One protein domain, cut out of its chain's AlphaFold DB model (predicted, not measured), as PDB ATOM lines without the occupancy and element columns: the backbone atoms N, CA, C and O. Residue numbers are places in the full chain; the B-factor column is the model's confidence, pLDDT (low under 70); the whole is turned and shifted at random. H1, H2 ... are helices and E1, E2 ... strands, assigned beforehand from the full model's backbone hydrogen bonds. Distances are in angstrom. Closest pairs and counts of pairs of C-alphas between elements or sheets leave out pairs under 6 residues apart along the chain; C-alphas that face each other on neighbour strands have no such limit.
ATOM      1  N   ALA A   9     107.438  81.341  87.483       87.94
ATOM      2  CA  ALA A   9     108.716  80.802  87.021       87.94
ATOM      3  C   ALA A   9     109.876  81.770  87.298       87.94
ATOM      4  O   ALA A   9     110.890  81.368  87.854       87.94
ATOM      5  N   GLU A  10     109.706  83.057  86.980       90.06
ATOM      6  CA  GLU A  10     110.713  84.090  87.264       90.06
ATOM      7  C   GLU A  10     110.976  84.231  88.769       90.06
ATOM      8  O   GLU A  10     112.126  84.344  89.192       90.06
ATOM      9  N   LEU A  11     109.917  84.182  89.584       90.50
ATOM     10  CA  LEU A  11     110.046  84.175  91.038       90.50
ATOM     11  C   LEU A  11     110.831  82.951  91.519       90.50
ATOM     12  O   LEU A  11     111.774  83.098  92.291       90.50
ATOM     13  N   LEU A  12     110.478  81.753  91.054       89.38
ATOM     14  CA  LEU A  12     111.171  80.525  91.435       89.38
ATOM     15  C   LEU A  12     112.647  80.563  91.043       89.38
ATOM     16  O   LEU A  12     113.481  80.232  91.876       89.38
ATOM     17  N   GLU A  13     112.990  81.012  89.837       89.38
ATOM     18  CA  GLU A  13     114.391  81.160  89.421       89.38
ATOM     19  C   GLU A  13     115.153  82.154  90.307       89.38
ATOM     20  O   GLU A  13     116.275  81.875  90.730       89.38
ATOM     21  N   ALA A  14     114.529  83.269  90.690       89.25
ATOM     22  CA  ALA A  14     115.137  84.203  91.634       89.25
ATOM     23  C   ALA A  14     115.348  83.587  93.029       89.25
ATOM     24  O   ALA A  14     116.353  83.867  93.680       89.25
ATOM     25  N   LEU A  15     114.438  82.726  93.491       91.50
ATOM     26  CA  LEU A  15     114.609  81.997  94.751       91.50
ATOM     27  C   LEU A  15     115.711  80.932  94.659       91.50
ATOM     28  O   LEU A  15     116.442  80.740  95.628       91.50
ATOM     29  N   LYS A  16     115.880  80.280  93.502       90.00
ATOM     30  CA  LYS A  16     116.974  79.325  93.254       90.00
ATOM     31  C   LYS A  16     118.352  79.988  93.208       90.00
ATOM     32  O   LYS A  16     119.351  79.314  93.421       90.00
ATOM     33  N   ALA A  17     118.434  81.299  92.985       89.19
ATOM     34  CA  ALA A  17     119.702  82.019  93.084       89.19
ATOM     35  C   ALA A  17     120.254  82.074  94.526       89.19
ATOM     36  O   ALA A  17     121.423  82.404  94.727       89.19
ATOM     37  N   ILE A  18     119.431  81.758  95.535       90.06
ATOM     38  CA  ILE A  18     119.857  81.704  96.934       90.06
ATOM     39  C   ILE A  18     120.584  80.382  97.196       90.06
ATOM     40  O   ILE A  18     119.975  79.312  97.294       90.06
ATOM     41  N   THR A  19     121.906  80.471  97.338       90.50
ATOM     42  CA  THR A  19     122.749  79.306  97.610       90.50
ATOM     43  C   THR A  19     122.737  78.924  99.098       90.50
ATOM     44  O   THR A  19     122.456  79.763  99.967       90.50
ATOM     45  N   PRO A  20     123.085  77.667  99.424       89.00
ATOM     46  CA  PRO A  20     123.267  77.203 100.798       89.00
ATOM     47  C   PRO A  20     124.225  78.079 101.613       89.00
ATOM     48  O   PRO A  20     123.914  78.411 102.755       89.00
ATOM     49  N   ASP A  21     125.334  78.525 101.017       89.38
ATOM     50  CA  ASP A  21     126.327  79.375 101.686       89.38
ATOM     51  C   ASP A  21     125.761  80.754 102.040       89.38
ATOM     52  O   ASP A  21     125.952  81.254 103.149       89.38
ATOM     53  N   MET A  22     124.999  81.363 101.127       92.06
ATOM     54  CA  MET A  22     124.359  82.660 101.371       92.06
ATOM     55  C   MET A  22     123.342  82.573 102.506       92.06
ATOM     56  O   MET A  22     123.202  83.498 103.307       92.06
ATOM     57  N   PHE A  23     122.640  81.450 102.600       91.69
ATOM     58  CA  PHE A  23     121.710  81.216 103.688       91.69
ATOM     59  C   PHE A  23     122.409  80.878 105.004       91.69
ATOM     60  O   PHE A  23     121.988  81.371 106.046       91.69
ATOM     61  N   ALA A  24     123.504  80.119 104.978       89.25
ATOM     62  CA  ALA A  24     124.333  79.893 106.157       89.25
ATOM     63  C   ALA A  24     124.871  81.221 106.716       89.25
ATOM     64  O   ALA A  24     124.783  81.460 107.920       89.25
ATOM     65  N   ASP A  25     125.330  82.128 105.851       91.56
ATOM     66  CA  ASP A  25     125.715  83.487 106.236       91.56
ATOM     67  C   ASP A  25     124.557  84.257 106.886       91.56
ATOM     68  O   ASP A  25     124.743  84.890 107.926       91.56
ATOM     69  N   PHE A  26     123.361  84.202 106.288       92.50
ATOM     70  CA  PHE A  26     122.163  84.829 106.851       92.50
ATOM     71  C   PHE A  26     121.875  84.299 108.261       92.50
ATOM     72  O   PHE A  26     121.661  85.080 109.191       92.50
ATOM     73  N   LEU A  27     121.903  82.977 108.444       90.06
ATOM     74  CA  LEU A  27     121.663  82.337 109.735       90.06
ATOM     75  C   LEU A  27     122.738  82.719 110.756       90.06
ATOM     76  O   LEU A  27     122.406  83.045 111.895       90.06
ATOM     77  N   ASN A  28     124.009  82.749 110.357       89.25
ATOM     78  CA  ASN A  28     125.111  83.158 111.223       89.25
ATOM     79  C   ASN A  28     124.954  84.606 111.700       89.25
ATOM     80  O   ASN A  28     125.109  84.879 112.892       89.25
ATOM     81  N   GLU A  29     124.589  85.521 110.802       91.31
ATOM     82  CA  GLU A  29     124.382  86.931 111.137       91.31
ATOM     83  C   GLU A  29     123.158  87.133 112.045       91.31
ATOM     84  O   GLU A  29     123.221  87.889 113.018       91.31
ATOM     85  N   LYS A  30     122.032  86.469 111.745       88.62
ATOM     86  CA  LYS A  30     120.764  86.691 112.460       88.62
ATOM     87  C   LYS A  30     120.630  85.895 113.753       88.62
ATOM     88  O   LYS A  30     120.049  86.411 114.706       88.62
ATOM     89  N   LEU A  31     121.147  84.670 113.803       82.44
ATOM     90  CA  LEU A  31     120.952  83.735 114.919       82.44
ATOM     91  C   LEU A  31     122.210  83.530 115.771       82.44
ATOM     92  O   LEU A  31     122.137  82.844 116.786       82.44
ATOM     93  N   LYS A  32     123.340  84.154 115.409       69.00
ATOM     94  CA  LYS A  32     124.569  84.192 116.220       69.00
ATOM     95  C   LYS A  32     125.047  82.801 116.664       69.00
ATOM     96  O   LYS A  32     125.294  82.551 117.842       69.00
ATOM     97  N   SER A  33     125.235  81.933 115.669       60.84
ATOM     98  CA  SER A  33     126.149  80.777 115.706       60.84
ATOM     99  C   SER A  33     125.637  79.443 116.262       60.84
ATOM    100  O   SER A  33     126.370  78.463 116.164       60.84
ATOM    101  N   SER A  34     124.402  79.319 116.759       73.69
ATOM    102  CA  SER A  34     123.827  77.977 116.966       73.69
ATOM    103  C   SER A  34     122.306  77.964 116.887       73.69
ATOM    104  O   SER A  34     121.603  78.575 117.691       73.69
ATOM    105  N   ILE A  35     121.784  77.237 115.901       83.56
ATOM    106  CA  ILE A  35     120.358  76.943 115.830       83.56
ATOM    107  C   ILE A  35     120.112  75.728 116.708       83.56
ATOM    108  O   ILE A  35     120.615  74.641 116.439       83.56
ATOM    109  N   THR A  36     119.336  75.926 117.764       90.06
ATOM    110  CA  THR A  36     118.931  74.852 118.669       90.06
ATOM    111  C   THR A  36     117.510  74.424 118.332       90.06
ATOM    112  O   THR A  36     116.622  75.268 118.197       90.06
ATOM    113  N   CYS A  37     117.276  73.116 118.208       91.62
ATOM    114  CA  CYS A  37     115.939  72.573 117.998       91.62
ATOM    115  C   CYS A  37     114.991  73.001 119.131       91.62
ATOM    116  O   CYS A  37     115.274  72.758 120.302       91.62
ATOM    117  N   ALA A  38     113.833  73.576 118.796       91.12
ATOM    118  CA  ALA A  38     112.847  73.990 119.796       91.12
ATOM    119  C   ALA A  38     112.168  72.807 120.517       91.12
ATOM    120  O   ALA A  38     111.578  73.002 121.573       91.12
ATOM    121  N   ILE A  39     112.247  71.598 119.944       95.75
ATOM    122  CA  ILE A  39     111.581  70.394 120.457       95.75
ATOM    123  C   ILE A  39     112.533  69.510 121.263       95.75
ATOM    124  O   ILE A  39     112.216  69.141 122.388       95.75
ATOM    125  N   CYS A  40     113.688  69.145 120.701       95.44
ATOM    126  CA  CYS A  40     114.622  68.210 121.344       95.44
ATOM    127  C   CYS A  40     115.919  68.862 121.838       95.44
ATOM    128  O   CYS A  40     116.783  68.160 122.359       95.44
ATOM    129  N   HIS A  41     116.073  70.177 121.651       93.06
ATOM    130  CA  HIS A  41     117.229  70.973 122.080       93.06
ATOM    131  C   HIS A  41     118.595  70.538 121.525       93.06
ATOM    132  O   HIS A  41     119.625  71.034 121.969       93.06
ATOM    133  N   GLN A  42     118.612  69.664 120.517       92.81
ATOM    134  CA  GLN A  42     119.825  69.316 119.781       92.81
ATOM    135  C   GLN A  42     120.183  70.404 118.765       92.81
ATOM    136  O   GLN A  42     119.308  71.109 118.254       92.81
ATOM    137  N   THR A  43     121.470  70.506 118.444       89.69
ATOM    138  CA  THR A  43     122.019  71.456 117.461       89.69
ATOM    139  C   THR A  43     122.275  70.828 116.091       89.69
ATOM    140  O   THR A  43     122.727  71.514 115.179       89.69
ATOM    141  N   ASP A  44     121.978  69.536 115.930       88.56
ATOM    142  CA  ASP A  44     122.126  68.824 114.661       88.56
ATOM    143  C   ASP A  44     121.005  69.223 113.697       88.56
ATOM    144  O   ASP A  44     119.884  68.697 113.737       88.56
ATOM    145  N   ILE A  45     121.315  70.198 112.847       88.81
ATOM    146  CA  ILE A  45     120.398  70.800 111.884       88.81
ATOM    147  C   ILE A  45     120.904  70.542 110.461       88.81
ATOM    148  O   ILE A  45     122.055  70.816 110.135       88.81
ATOM    149  N   ALA A  46     120.016  70.061 109.596       88.75
ATOM    150  CA  ALA A  46     120.238  69.932 108.164       88.75
ATOM    151  C   ALA A  46     119.616  71.111 107.406       88.75
ATOM    152  O   ALA A  46     118.524  71.576 107.745       88.75
ATOM    153  N   ILE A  47     120.284  71.541 106.335       87.25
ATOM    154  CA  ILE A  47     119.770  72.513 105.364       87.25
ATOM    155  C   ILE A  47     119.400  71.745 104.086       87.25
ATOM    156  O   ILE A  47     120.295  71.309 103.361       87.25
ATOM    157  N   PRO A  48     118.103  71.534 103.796       83.19
ATOM    158  CA  PRO A  48     117.673  70.912 102.552       83.19
ATOM    159  C   PRO A  48     118.098  71.742 101.336       83.19
ATOM    160  O   PRO A  48     117.676  72.885 101.159       83.19
ATOM    161  N   GLN A  49     118.907  71.129 100.484       84.56
ATOM    162  CA  GLN A  49     119.442  71.707  99.256       84.56
ATOM    163  C   GLN A  49     119.319  70.694  98.121       84.56
ATOM    164  O   GLN A  49     119.196  69.491  98.362       84.56
ATOM    165  N   THR A  50     119.356  71.172  96.886       81.81
ATOM    166  CA  THR A  50     119.389  70.314  95.702       81.81
ATOM    167  C   THR A  50     120.388  70.852  94.688       81.81
ATOM    168  O   THR A  50     120.693  72.044  94.683       81.81
ATOM    169  N   THR A  51     120.895  69.963  93.844       78.75
ATOM    170  CA  THR A  51     121.845  70.265  92.775       78.75
ATOM    171  C   THR A  51     121.171  69.862  91.469       78.75
ATOM    172  O   THR A  51     120.817  68.688  91.328       78.75
ATOM    173  N   PRO A  52     120.920  70.790  90.529       69.75
ATOM    174  CA  PRO A  52     120.369  70.399  89.245       69.75
ATOM    175  C   PRO A  52     121.406  69.595  88.456       69.75
ATOM    176  O   PRO A  52     122.573  69.981  88.375       69.75
ATOM    177  N   ILE A  53     120.955  68.490  87.865       70.75
ATOM    178  CA  ILE A  53     121.739  67.666  86.943       70.75
ATOM    179  C   ILE A  53     121.281  68.017  85.529       70.75
ATOM    180  O   ILE A  53     120.080  67.993  85.246       70.75
ATOM    181  N   ILE A  54     122.221  68.376  84.655       65.19
ATOM    182  CA  ILE A  54     121.947  68.560  83.229       65.19
ATOM    183  C   ILE A  54     122.166  67.209  82.552       65.19
ATOM    184  O   ILE A  54     123.289  66.725  82.473       65.19
ATOM    185  N   VAL A  55     121.089  66.608  82.056       65.38
ATOM    186  CA  VAL A  55     121.173  65.417  81.205       65.38
ATOM    187  C   VAL A  55     121.220  65.899  79.758       65.38
ATOM    188  O   VAL A  55     120.396  66.734  79.371       65.38
ATOM    189  N   SER A  56     122.188  65.435  78.963       60.78
ATOM    190  CA  SER A  56     122.214  65.767  77.532       60.78
ATOM    191  C   SER A  56     121.033  65.127  76.795       60.78
ATOM    192  O   SER A  56     120.487  64.114  77.233       60.78
ATOM    193  N   GLU A  57     120.646  65.692  75.645       61.56
ATOM    194  CA  GLU A  57     119.592  65.128  74.779       61.56
ATOM    195  C   GLU A  57     119.913  63.699  74.290       61.56
ATOM    196  O   GLU A  57     119.012  62.966  73.888       61.56
ATOM    197  N   GLU A  58     121.180  63.285  74.376       69.12
ATOM    198  CA  GLU A  58     121.677  61.958  73.992       69.12
ATOM    199  C   GLU A  58     121.619  60.942  75.152       69.12
ATOM    200  O   GLU A  58     121.947  59.770  74.971       69.12
ATOM    201  N   GLY A  59     121.151  61.354  76.337       57.59
ATOM    202  CA  GLY A  59     121.023  60.489  77.515       57.59
ATOM    203  C   GLY A  59     122.346  60.199  78.228       57.59
ATOM    204  O   GLY A  59     122.362  59.406  79.168       57.59
ATOM    205  N   GLU A  60     123.439  60.840  77.812       59.06
ATOM    206  CA  GLU A  60     124.701  60.824  78.544       59.06
ATOM    207  C   GLU A  60     124.664  61.923  79.616       59.06
ATOM    208  O   GLU A  60     124.403  63.098  79.322       59.06
ATOM    209  N   ASP A  61     124.882  61.538  80.874       54.25
ATOM    210  CA  ASP A  61     125.051  62.474  81.980       54.25
ATOM    211  C   ASP A  61     126.274  63.349  81.686       54.25
ATOM    212  O   ASP A  61     127.424  62.936  81.844       54.25
ATOM    213  N   VAL A  62     126.044  64.580  81.233       54.59
ATOM    214  CA  VAL A  62     127.107  65.574  81.184       54.59
ATOM    215  C   VAL A  62     127.271  66.018  82.629       54.59
ATOM    216  O   VAL A  62     126.394  66.686  83.168       54.59
ATOM    217  N   GLU A  63     128.374  65.629  83.275       53.16
ATOM    218  CA  GLU A  63     128.745  66.002  84.654       53.16
ATOM    219  C   GLU A  63     128.996  67.523  84.825       53.16
ATOM    220  O   GLU A  63     129.937  67.965  85.481       53.16
ATOM    221  N   GLN A  64     128.164  68.382  84.242       54.00
ATOM    222  CA  GLN A  64     128.079  69.786  84.602       54.00
ATOM    223  C   GLN A  64     127.037  69.922  85.706       54.00
ATOM    224  O   GLN A  64     125.849  70.139  85.469       54.00
ATOM    225  N   SER A  65     127.507  69.765  86.944       61.28
ATOM    226  CA  SER A  65     126.717  70.109  88.123       61.28
ATOM    227  C   SER A  65     126.544  71.626  88.183       61.28
ATOM    228  O   SER A  65     127.504  72.390  88.291       61.28
ATOM    229  N   LEU A  66     125.297  72.081  88.074       67.38
ATOM    230  CA  LEU A  66     124.947  73.465  88.377       67.38
ATOM    231  C   LEU A  66     125.095  73.709  89.891       67.38
ATOM    232  O   LEU A  66     124.998  72.761  90.674       67.38
ATOM    233  N   PRO A  67     125.317  74.958  90.337       76.12
ATOM    234  CA  PRO A  67     125.450  75.250  91.758       76.12
ATOM    235  C   PRO A  67     124.198  74.823  92.533       76.12
ATOM    236  O   PRO A  67     123.065  75.014  92.083       76.12
ATOM    237  N   SER A  68     124.418  74.249  93.716       83.25
ATOM    238  CA  SER A  68     123.336  73.852  94.612       83.25
ATOM    239  C   SER A  68     122.529  75.063  95.069       83.25
ATOM    240  O   SER A  68     123.083  76.125  95.360       83.25
ATOM    241  N   PHE A  69     121.223  74.875  95.201       85.88
ATOM    242  CA  PHE A  69     120.302  75.895  95.680       85.88
ATOM    243  C   PHE A  69     119.398  75.350  96.782       85.88
ATOM    244  O   PHE A  69     119.188  74.138  96.921       85.88
ATOM    245  N   LEU A  70     118.856  76.259  97.587       88.94
ATOM    246  CA  LEU A  70     117.863  75.904  98.593       88.94
ATOM    247  C   LEU A  70     116.520  75.609  97.954       88.94
ATOM    248  O   LEU A  70     116.035  76.396  97.151       88.94
ATOM    249  N   VAL A  71     115.868  74.527  98.369       87.88
ATOM    250  CA  VAL A  71     114.541  74.174  97.851       87.88
ATOM    251  C   VAL A  71     113.485  75.110  98.465       87.88
ATOM    252  O   VAL A  71     113.216  74.991  99.666       87.88
ATOM    253  N   PRO A  72     112.868  76.032  97.694       90.62
ATOM    254  CA  PRO A  72     111.807  76.880  98.215       90.62
ATOM    255  C   PRO A  72     110.518  76.063  98.359       90.62
ATOM    256  O   PRO A  72     110.133  75.302  97.470       90.62
ATOM    257  N   ILE A  73     109.824  76.237  99.476       91.00
ATOM    258  CA  ILE A  73     108.570  75.549  99.779       91.00
ATOM    259  C   ILE A  73     107.442  76.548  99.664       91.00
ATOM    260  O   ILE A  73     107.396  77.531 100.405       91.00
ATOM    261  N   ARG A  74     106.513  76.271  98.752       89.38
ATOM    262  CA  ARG A  74     105.286  77.047  98.634       89.38
ATOM    263  C   ARG A  74     104.410  76.785  99.852       89.38
ATOM    264  O   ARG A  74     104.077  75.639 100.150       89.38
ATOM    265  N   ILE A  75     104.014  77.849 100.528       86.44
ATOM    266  CA  ILE A  75     103.087  77.800 101.648       86.44
ATOM    267  C   ILE A  75     101.726  78.331 101.213       86.44
ATOM    268  O   ILE A  75     101.604  79.370 100.563       86.44
ATOM    269  N   ASN A  76     100.679  77.591 101.567       73.62
ATOM    270  CA  ASN A  76      99.313  78.019 101.315       73.62
ATOM    271  C   ASN A  76      98.882  78.949 102.447       73.62
ATOM    272  O   ASN A  76      98.615  78.505 103.563       73.62
ATOM    273  N   HIS A  77      98.816  80.245 102.158       68.25
ATOM    274  CA  HIS A  77      98.229  81.209 103.080       68.25
ATOM    275  C   HIS A  77      96.708  81.116 103.041       68.25
ATOM    276  O   HIS A  77      96.103  81.039 101.972       68.25
ATOM    277  N   VAL A  78      96.077  81.185 104.211       58.31
ATOM    278  CA  VAL A  78      94.629  81.378 104.305       58.31
ATOM    279  C   VAL A  78      94.350  82.866 104.063       58.31
ATOM    280  O   VAL A  78      94.417  83.672 104.986       58.31
ATOM    281  N   GLY A  79      94.121  83.259 102.807       65.12
ATOM    282  CA  GLY A  79      93.810  84.644 102.434       65.12
ATOM    283  C   GLY A  79      94.074  84.977 100.962       65.12
ATOM    284  O   GLY A  79      94.651  84.185 100.222       65.12
ATOM    285  N   MET A  80      93.657  86.173 100.532       60.53
ATOM    286  CA  MET A  80      93.953  86.696  99.194       60.53
ATOM    287  C   MET A  80      95.367  87.288  99.164       60.53
ATOM    288  O   MET A  80      95.556  88.465  99.464       60.53
ATOM    289  N   ARG A  81      96.365  86.472  98.810       69.44
ATOM    290  CA  ARG A  81      97.679  86.967  98.376       69.44
ATOM    291  C   ARG A  81      97.778  86.931  96.851       69.44
ATOM    292  O   ARG A  81      97.170  86.050  96.235       69.44
ATOM    293  N   PRO A  82      98.532  87.854  96.227       79.12
ATOM    294  CA  PRO A  82      98.882  87.726  94.819       79.12
ATOM    295  C   PRO A  82      99.523  86.356  94.561       79.12
ATOM    296  O   PRO A  82     100.280  85.856  95.393       79.12
ATOM    297  N   GLN A  83      99.216  85.731  93.419       76.50
ATOM    298  CA  GLN A  83      99.774  84.412  93.091       76.50
ATOM    299  C   GLN A  83     101.304  84.443  92.995       76.50
ATOM    300  O   GLN A  83     101.971  83.523  93.464       76.50
ATOM    301  N   VAL A  84     101.845  85.521  92.424       85.62
ATOM    302  CA  VAL A  84     103.281  85.741  92.262       85.62
ATOM    303  C   VAL A  84     103.764  86.664  93.377       85.62
ATOM    304  O   VAL A  84     103.790  87.884  93.228       85.62
ATOM    305  N   ASP A  85     104.094  86.069  94.519       86.31
ATOM    306  CA  ASP A  85     104.563  86.785  95.703       86.31
ATOM    307  C   ASP A  85     105.615  85.928  96.438       86.31
ATOM    308  O   ASP A  85     105.303  84.788  96.801       86.31
ATOM    309  N   PRO A  86     106.852  86.423  96.676       87.06
ATOM    310  CA  PRO A  86     107.876  85.718  97.461       87.06
ATOM    311  C   PRO A  86     107.396  85.292  98.841       87.06
ATOM    312  O   PRO A  86     107.887  84.333  99.427       87.06
ATOM    313  N   ASP A  87     106.422  86.014  99.367       88.06
ATOM    314  CA  ASP A  87     105.832  85.783 100.668       88.06
ATOM    315  C   ASP A  87     104.996  84.489 100.707       88.06
ATOM    316  O   ASP A  87     104.654  84.001 101.783       88.06
ATOM    317  N   ASN A  88     104.696  83.901  99.543       89.88
ATOM    318  CA  ASN A  88     104.119  82.564  99.403       89.88
ATOM    319  C   ASN A  88     105.170  81.445  99.500       89.88
ATOM    320  O   ASN A  88     104.799  80.280  99.375       89.88
ATOM    321  N   TYR A  89     106.453  81.757  99.712       92.38
ATOM    322  CA  TYR A  89     107.529  80.769  99.778       92.38
ATOM    323  C   TYR A  89     108.361  80.911 101.041       92.38
ATOM    324  O   TYR A  89     108.694  82.015 101.473       92.38
ATOM    325  N   HIS A  90     108.755  79.770 101.595       94.50
ATOM    326  CA  HIS A  90     109.695  79.668 102.699       94.50
ATOM    327  C   HIS A  90     110.897  78.801 102.313       94.50
ATOM    328  O   HIS A  90     110.760  77.822 101.583       94.50
ATOM    329  N   PHE A  91     112.061  79.114 102.869       93.94
ATOM    330  CA  PHE A  91     113.160  78.158 102.990       93.94
ATOM    331  C   PHE A  91     113.038  77.426 104.323       93.94
ATOM    332  O   PHE A  91     112.450  77.952 105.269       93.94
ATOM    333  N   ARG A  92     113.584  76.213 104.416       92.81
ATOM    334  CA  ARG A  92     113.535  75.433 105.655       92.81
ATOM    335  C   ARG A  92     114.900  74.936 106.091       92.81
ATOM    336  O   ARG A  92     115.806  74.793 105.280       92.81
ATOM    337  N   ILE A  93     114.982  74.596 107.366       92.19
ATOM    338  CA  ILE A  93     116.002  73.718 107.948       92.19
ATOM    339  C   ILE A  93     115.284  72.675 108.800       92.19
ATOM    340  O   ILE A  93     114.191  72.942 109.304       92.19
ATOM    341  N   ALA A  94     115.888  71.509 108.979       93.12
ATOM    342  CA  ALA A  94     115.284  70.406 109.718       93.12
ATOM    343  C   ALA A  94     116.230  69.901 110.806       93.12
ATOM    344  O   ALA A  94     117.420  69.716 110.566       93.12
ATOM    345  N   CYS A  95     115.707  69.644 112.002       94.00
ATOM    346  CA  CYS A  95     116.455  68.932 113.029       94.00
ATOM    347  C   CYS A  95     116.623  67.467 112.624       94.00
ATOM    348  O   CYS A  95     115.632  66.759 112.448       94.00
ATOM    349  N   ILE A  96     117.867  66.999 112.542       93.19
ATOM    350  CA  ILE A  96     118.189  65.623 112.134       93.19
ATOM    351  C   ILE A  96     117.669  64.613 113.166       93.19
ATOM    352  O   ILE A  96     117.225  63.529 112.809       93.19
ATOM    353  N   ASN A  97     117.669  64.990 114.446       94.06
ATOM    354  CA  ASN A  97     117.288  64.098 115.537       94.06
ATOM    355  C   ASN A  97     115.768  63.857 115.644       94.06
ATOM    356  O   ASN A  97     115.344  62.737 115.900       94.06
ATOM    357  N   CYS A  98     114.936  64.896 115.492       94.25
ATOM    358  CA  CYS A  98     113.483  64.781 115.717       94.25
ATOM    359  C   CYS A  98     112.604  65.183 114.525       94.25
ATOM    360  O   CYS A  98     111.382  65.131 114.631       94.25
ATOM    361  N   GLY A  99     113.197  65.615 113.411       93.19
ATOM    362  CA  GLY A  99     112.470  66.018 112.206       93.19
ATOM    363  C   GLY A  99     111.759  67.369 112.296       93.19
ATOM    364  O   GLY A  99     111.111  67.763 111.335       93.19
ATOM    365  N   TYR A 100     111.868  68.096 113.414       94.62
ATOM    366  CA  TYR A 100     111.262  69.422 113.537       94.62
ATOM    367  C   TYR A 100     111.844  70.391 112.503       94.62
ATOM    368  O   TYR A 100     113.063  70.583 112.448       94.62
ATOM    369  N   GLU A 101     110.972  71.014 111.714       92.94
ATOM    370  CA  GLU A 101     111.351  71.967 110.674       92.94
ATOM    371  C   GLU A 101     111.166  73.409 111.152       92.94
ATOM    372  O   GLU A 101     110.150  73.770 111.749       92.94
ATOM    373  N   PHE A 102     112.138  74.258 110.834       91.50
ATOM    374  CA  PHE A 102     111.995  75.704 110.939       91.50
ATOM    375  C   PHE A 102     111.810  76.272 109.546       91.50
ATOM    376  O   PHE A 102     112.536  75.902 108.623       91.50
ATOM    377  N   PHE A 103     110.885  77.214 109.420       92.69
ATOM    378  CA  PHE A 103     110.620  77.903 108.170       92.69
ATOM    379  C   PHE A 103     111.064  79.359 108.254       92.69
ATOM    380  O   PHE A 103     110.802  80.048 109.240       92.69
ATOM    381  N   PHE A 104     111.693  79.835 107.187       93.12
ATOM    382  CA  PHE A 104     112.167  81.199 107.038       93.12
ATOM    383  C   PHE A 104     111.541  81.824 105.798       93.12
ATOM    384  O   PHE A 104     111.541  81.216 104.729       93.12
ATOM    385  N   SER A 105     111.028  83.048 105.931       92.31
ATOM    386  CA  SER A 105     110.437  83.789 104.812       92.31
ATOM    387  C   SER A 105     111.444  83.960 103.676       92.31
ATOM    388  O   SER A 105     112.516  84.536 103.881       92.31
ATOM    389  N   ALA A 106     111.082  83.502 102.472       92.88
ATOM    390  CA  ALA A 106     111.914  83.695 101.293       92.88
ATOM    391  C   ALA A 106     112.103  85.188 100.998       92.88
ATOM    392  O   ALA A 106     113.224  85.608 100.732       92.88
ATOM    393  N   ARG A 107     111.055  86.014 101.171       92.00
ATOM    394  CA  ARG A 107     111.140  87.477 101.016       92.00
ATOM    395  C   ARG A 107     112.254  88.090 101.862       92.00
ATOM    396  O   ARG A 107     113.089  88.815 101.335       92.00
ATOM    397  N   VAL A 108     112.278  87.780 103.160       92.69
ATOM    398  CA  VAL A 108     113.263  88.349 104.097       92.69
ATOM    399  C   VAL A 108     114.690  87.967 103.702       92.69
ATOM    400  O   VAL A 108     115.595  88.799 103.758       92.69
ATOM    401  N   ILE A 109     114.892  86.718 103.284       92.94
ATOM    402  CA  ILE A 109     116.211  86.219 102.883       92.94
ATOM    403  C   ILE A 109     116.649  86.850 101.563       92.94
ATOM    404  O   ILE A 109     117.770  87.347 101.476       92.94
ATOM    405  N   THR A 110     115.769  86.899 100.561       91.38
ATOM    406  CA  THR A 110     116.051  87.534  99.267       91.38
ATOM    407  C   THR A 110     116.381  89.016  99.432       91.38
ATOM    408  O   THR A 110     117.358  89.495  98.862       91.38
ATOM    409  N   GLU A 111     115.629  89.752 100.254       91.88
ATOM    410  CA  GLU A 111     115.916  91.162 100.540       91.88
ATOM    411  C   GLU A 111     117.276  91.351 101.226       91.88
ATOM    412  O   GLU A 111     118.030  92.257 100.861       91.88
ATOM    413  N   TRP A 112     117.622  90.486 102.186       93.19
ATOM    414  CA  TRP A 112     118.927  90.524 102.850       93.19
ATOM    415  C   TRP A 112     120.074  90.225 101.876       93.19
ATOM    416  O   TRP A 112     121.068  90.953 101.863       93.19
ATOM    417  N   VAL A 113     119.915  89.215 101.016       91.19
ATOM    418  CA  VAL A 113     120.894  88.861  99.979       91.19
ATOM    419  C   VAL A 113     121.117  90.025  99.019       91.19
ATOM    420  O   VAL A 113     122.261  90.427  98.801       91.19
ATOM    421  N   ASN A 114     120.035  90.599  98.489       89.31
ATOM    422  CA  ASN A 114     120.099  91.709  97.543       89.31
ATOM    423  C   ASN A 114     120.807  92.920  98.157       89.31
ATOM    424  O   ASN A 114     121.624  93.566  97.501       89.31
ATOM    425  N   LYS A 115     120.539  93.208  99.436       90.00
ATOM    426  CA  LYS A 115     121.223  94.276 100.166       90.00
ATOM    427  C   LYS A 115     122.726  94.002 100.287       90.00
ATOM    428  O   LYS A 115     123.521  94.869  99.944       90.00
ATOM    429  N   LYS A 116     123.116  92.793 100.701       87.19
ATOM    430  CA  LYS A 116     124.527  92.400 100.869       87.19
ATOM    431  C   LYS A 116     125.306  92.403  99.546       87.19
ATOM    432  O   LYS A 116     126.507  92.653  99.546       87.19
ATOM    433  N   GLN A 117     124.643  92.113  98.425       82.38
ATOM    434  CA  GLN A 117     125.249  92.169  97.091       82.38
ATOM    435  C   GLN A 117     125.361  93.595  96.540       82.38
ATOM    436  O   GLN A 117     126.344  93.885  95.874       82.38
ATOM    437  N   GLY A 118     124.401  94.480  96.821       73.75
ATOM    438  CA  GLY A 118     124.469  95.891  96.414       73.75
ATOM    439  C   GLY A 118     125.421  96.753  97.256       73.75
ATOM    440  O   GLY A 118     125.742  97.867  96.856       73.75
ATOM    441  N   GLU A 119     125.852  96.259  98.419       56.47
ATOM    442  CA  GLU A 119     126.879  96.874  99.273       56.47
ATOM    443  C   GLU A 119     128.320  96.464  98.890       56.47
ATOM    444  O   GLU A 119     129.269  96.988  99.477       56.47
ATOM    445  N   LYS A 120     128.493  95.541  97.933       46.97
ATOM    446  CA  LYS A 120     129.790  95.159  97.346       46.97
ATOM    447  C   LYS A 120     130.081  95.957  96.080       46.97
ATOM    448  O   LYS A 120     131.277  96.258  95.875       46.97
TER     449      LYS A 120
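Overview. This is residues 9 to 120 of the 120 residues of an uncharacterized protein of Photorhabdus luminescens (UniProt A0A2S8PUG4). A small hairpin, E3 and E4, lies near the middle, and the helix H3 starts where E4 ends and reaches away from it, with H2 crossing H3 and the short helix H1 near the first residues of H3. Two long stretches with no named element pair briefly with E3, a second small hairpin, E1 and E2, makes one far end of the longest axis, and residues 78 to 83 stick out as a free loop. The printed part has 112 residues with three named helices and four named strands, in the order H1 H2 E1 E2 E3 E4 H3, and each two-strand sheet is antiparallel. The class is mixed, helices and strands, with 53 residues, under half, in named elements. The whole is only just loose, close to compact, with a radius of gyration of the C-alphas of 16.1 A and spans of 49 by 36 by 36 A.

Along the chain. Find C-alpha 9 at (108.716, 80.802, 87.021), where H1 begins and runs to residue 16, 10.5 A long. H2 holds residues 20 to 31 over 15.7 A. Then look for E1 at residues 53 to 55, 6.2 A, and E2 at residues 61 to 65, 9.9 A. E3, the longest strand, starts at C-alpha 89 at (107.529, 80.769, 99.778) and reaches residue 95, 19.9 A on. E4 holds residues 101 to 105, 13.2 A. H3 runs 18.2 A from residue 106 to C-alpha 118 at (124.469, 95.891, 96.414).

Arrangement. Begin at the hairpin E3 and E4, whose directions stand at 152 degrees: N 91 and O 104 are 2.9 A apart and N 104 and O 91 2.8 A, within hydrogen-bond range. Beside E3 look for two short antiparallel pairings, residues 45 to 46 with 94 to 95 and residues 73 to 74 with 89 to 90. The closest C-alphas of E3 and H3 are those of His 90 and Ala 106, 4.8 A. H3 touches H2 with residues 109 to 113 alone, about perpendicular at 82 degrees; the closest C-alphas are those of Met 22 and Val 113, 7.2 A. H1 and H3 are close but not clearly touching, with the C-alphas of Leu 15 and Ala 106 closest at 7.3 A. In the hairpin E1 and E2, the C-alphas of 55 and 61 face each other at 4.9 A, but no backbone N and O across the pair are within hydrogen-bond range. E1 and E3 are apart. In H1, H2 and H3 every O i to N i+4 pair is within hydrogen-bond range.

Size, cuts and confidence. The C-alphas farthest apart are those of His 41 and Glu 58, 49.1 A. The printed part has no cut; the links H2 to E1, 21 residues, and E2 to E3, 23 residues, are long. Mean pLDDT of the printed part is 83.2, and you will find values under 70 at residues 32 to 33, 52, 54 to 66, 77 to 81 and 119 to 120.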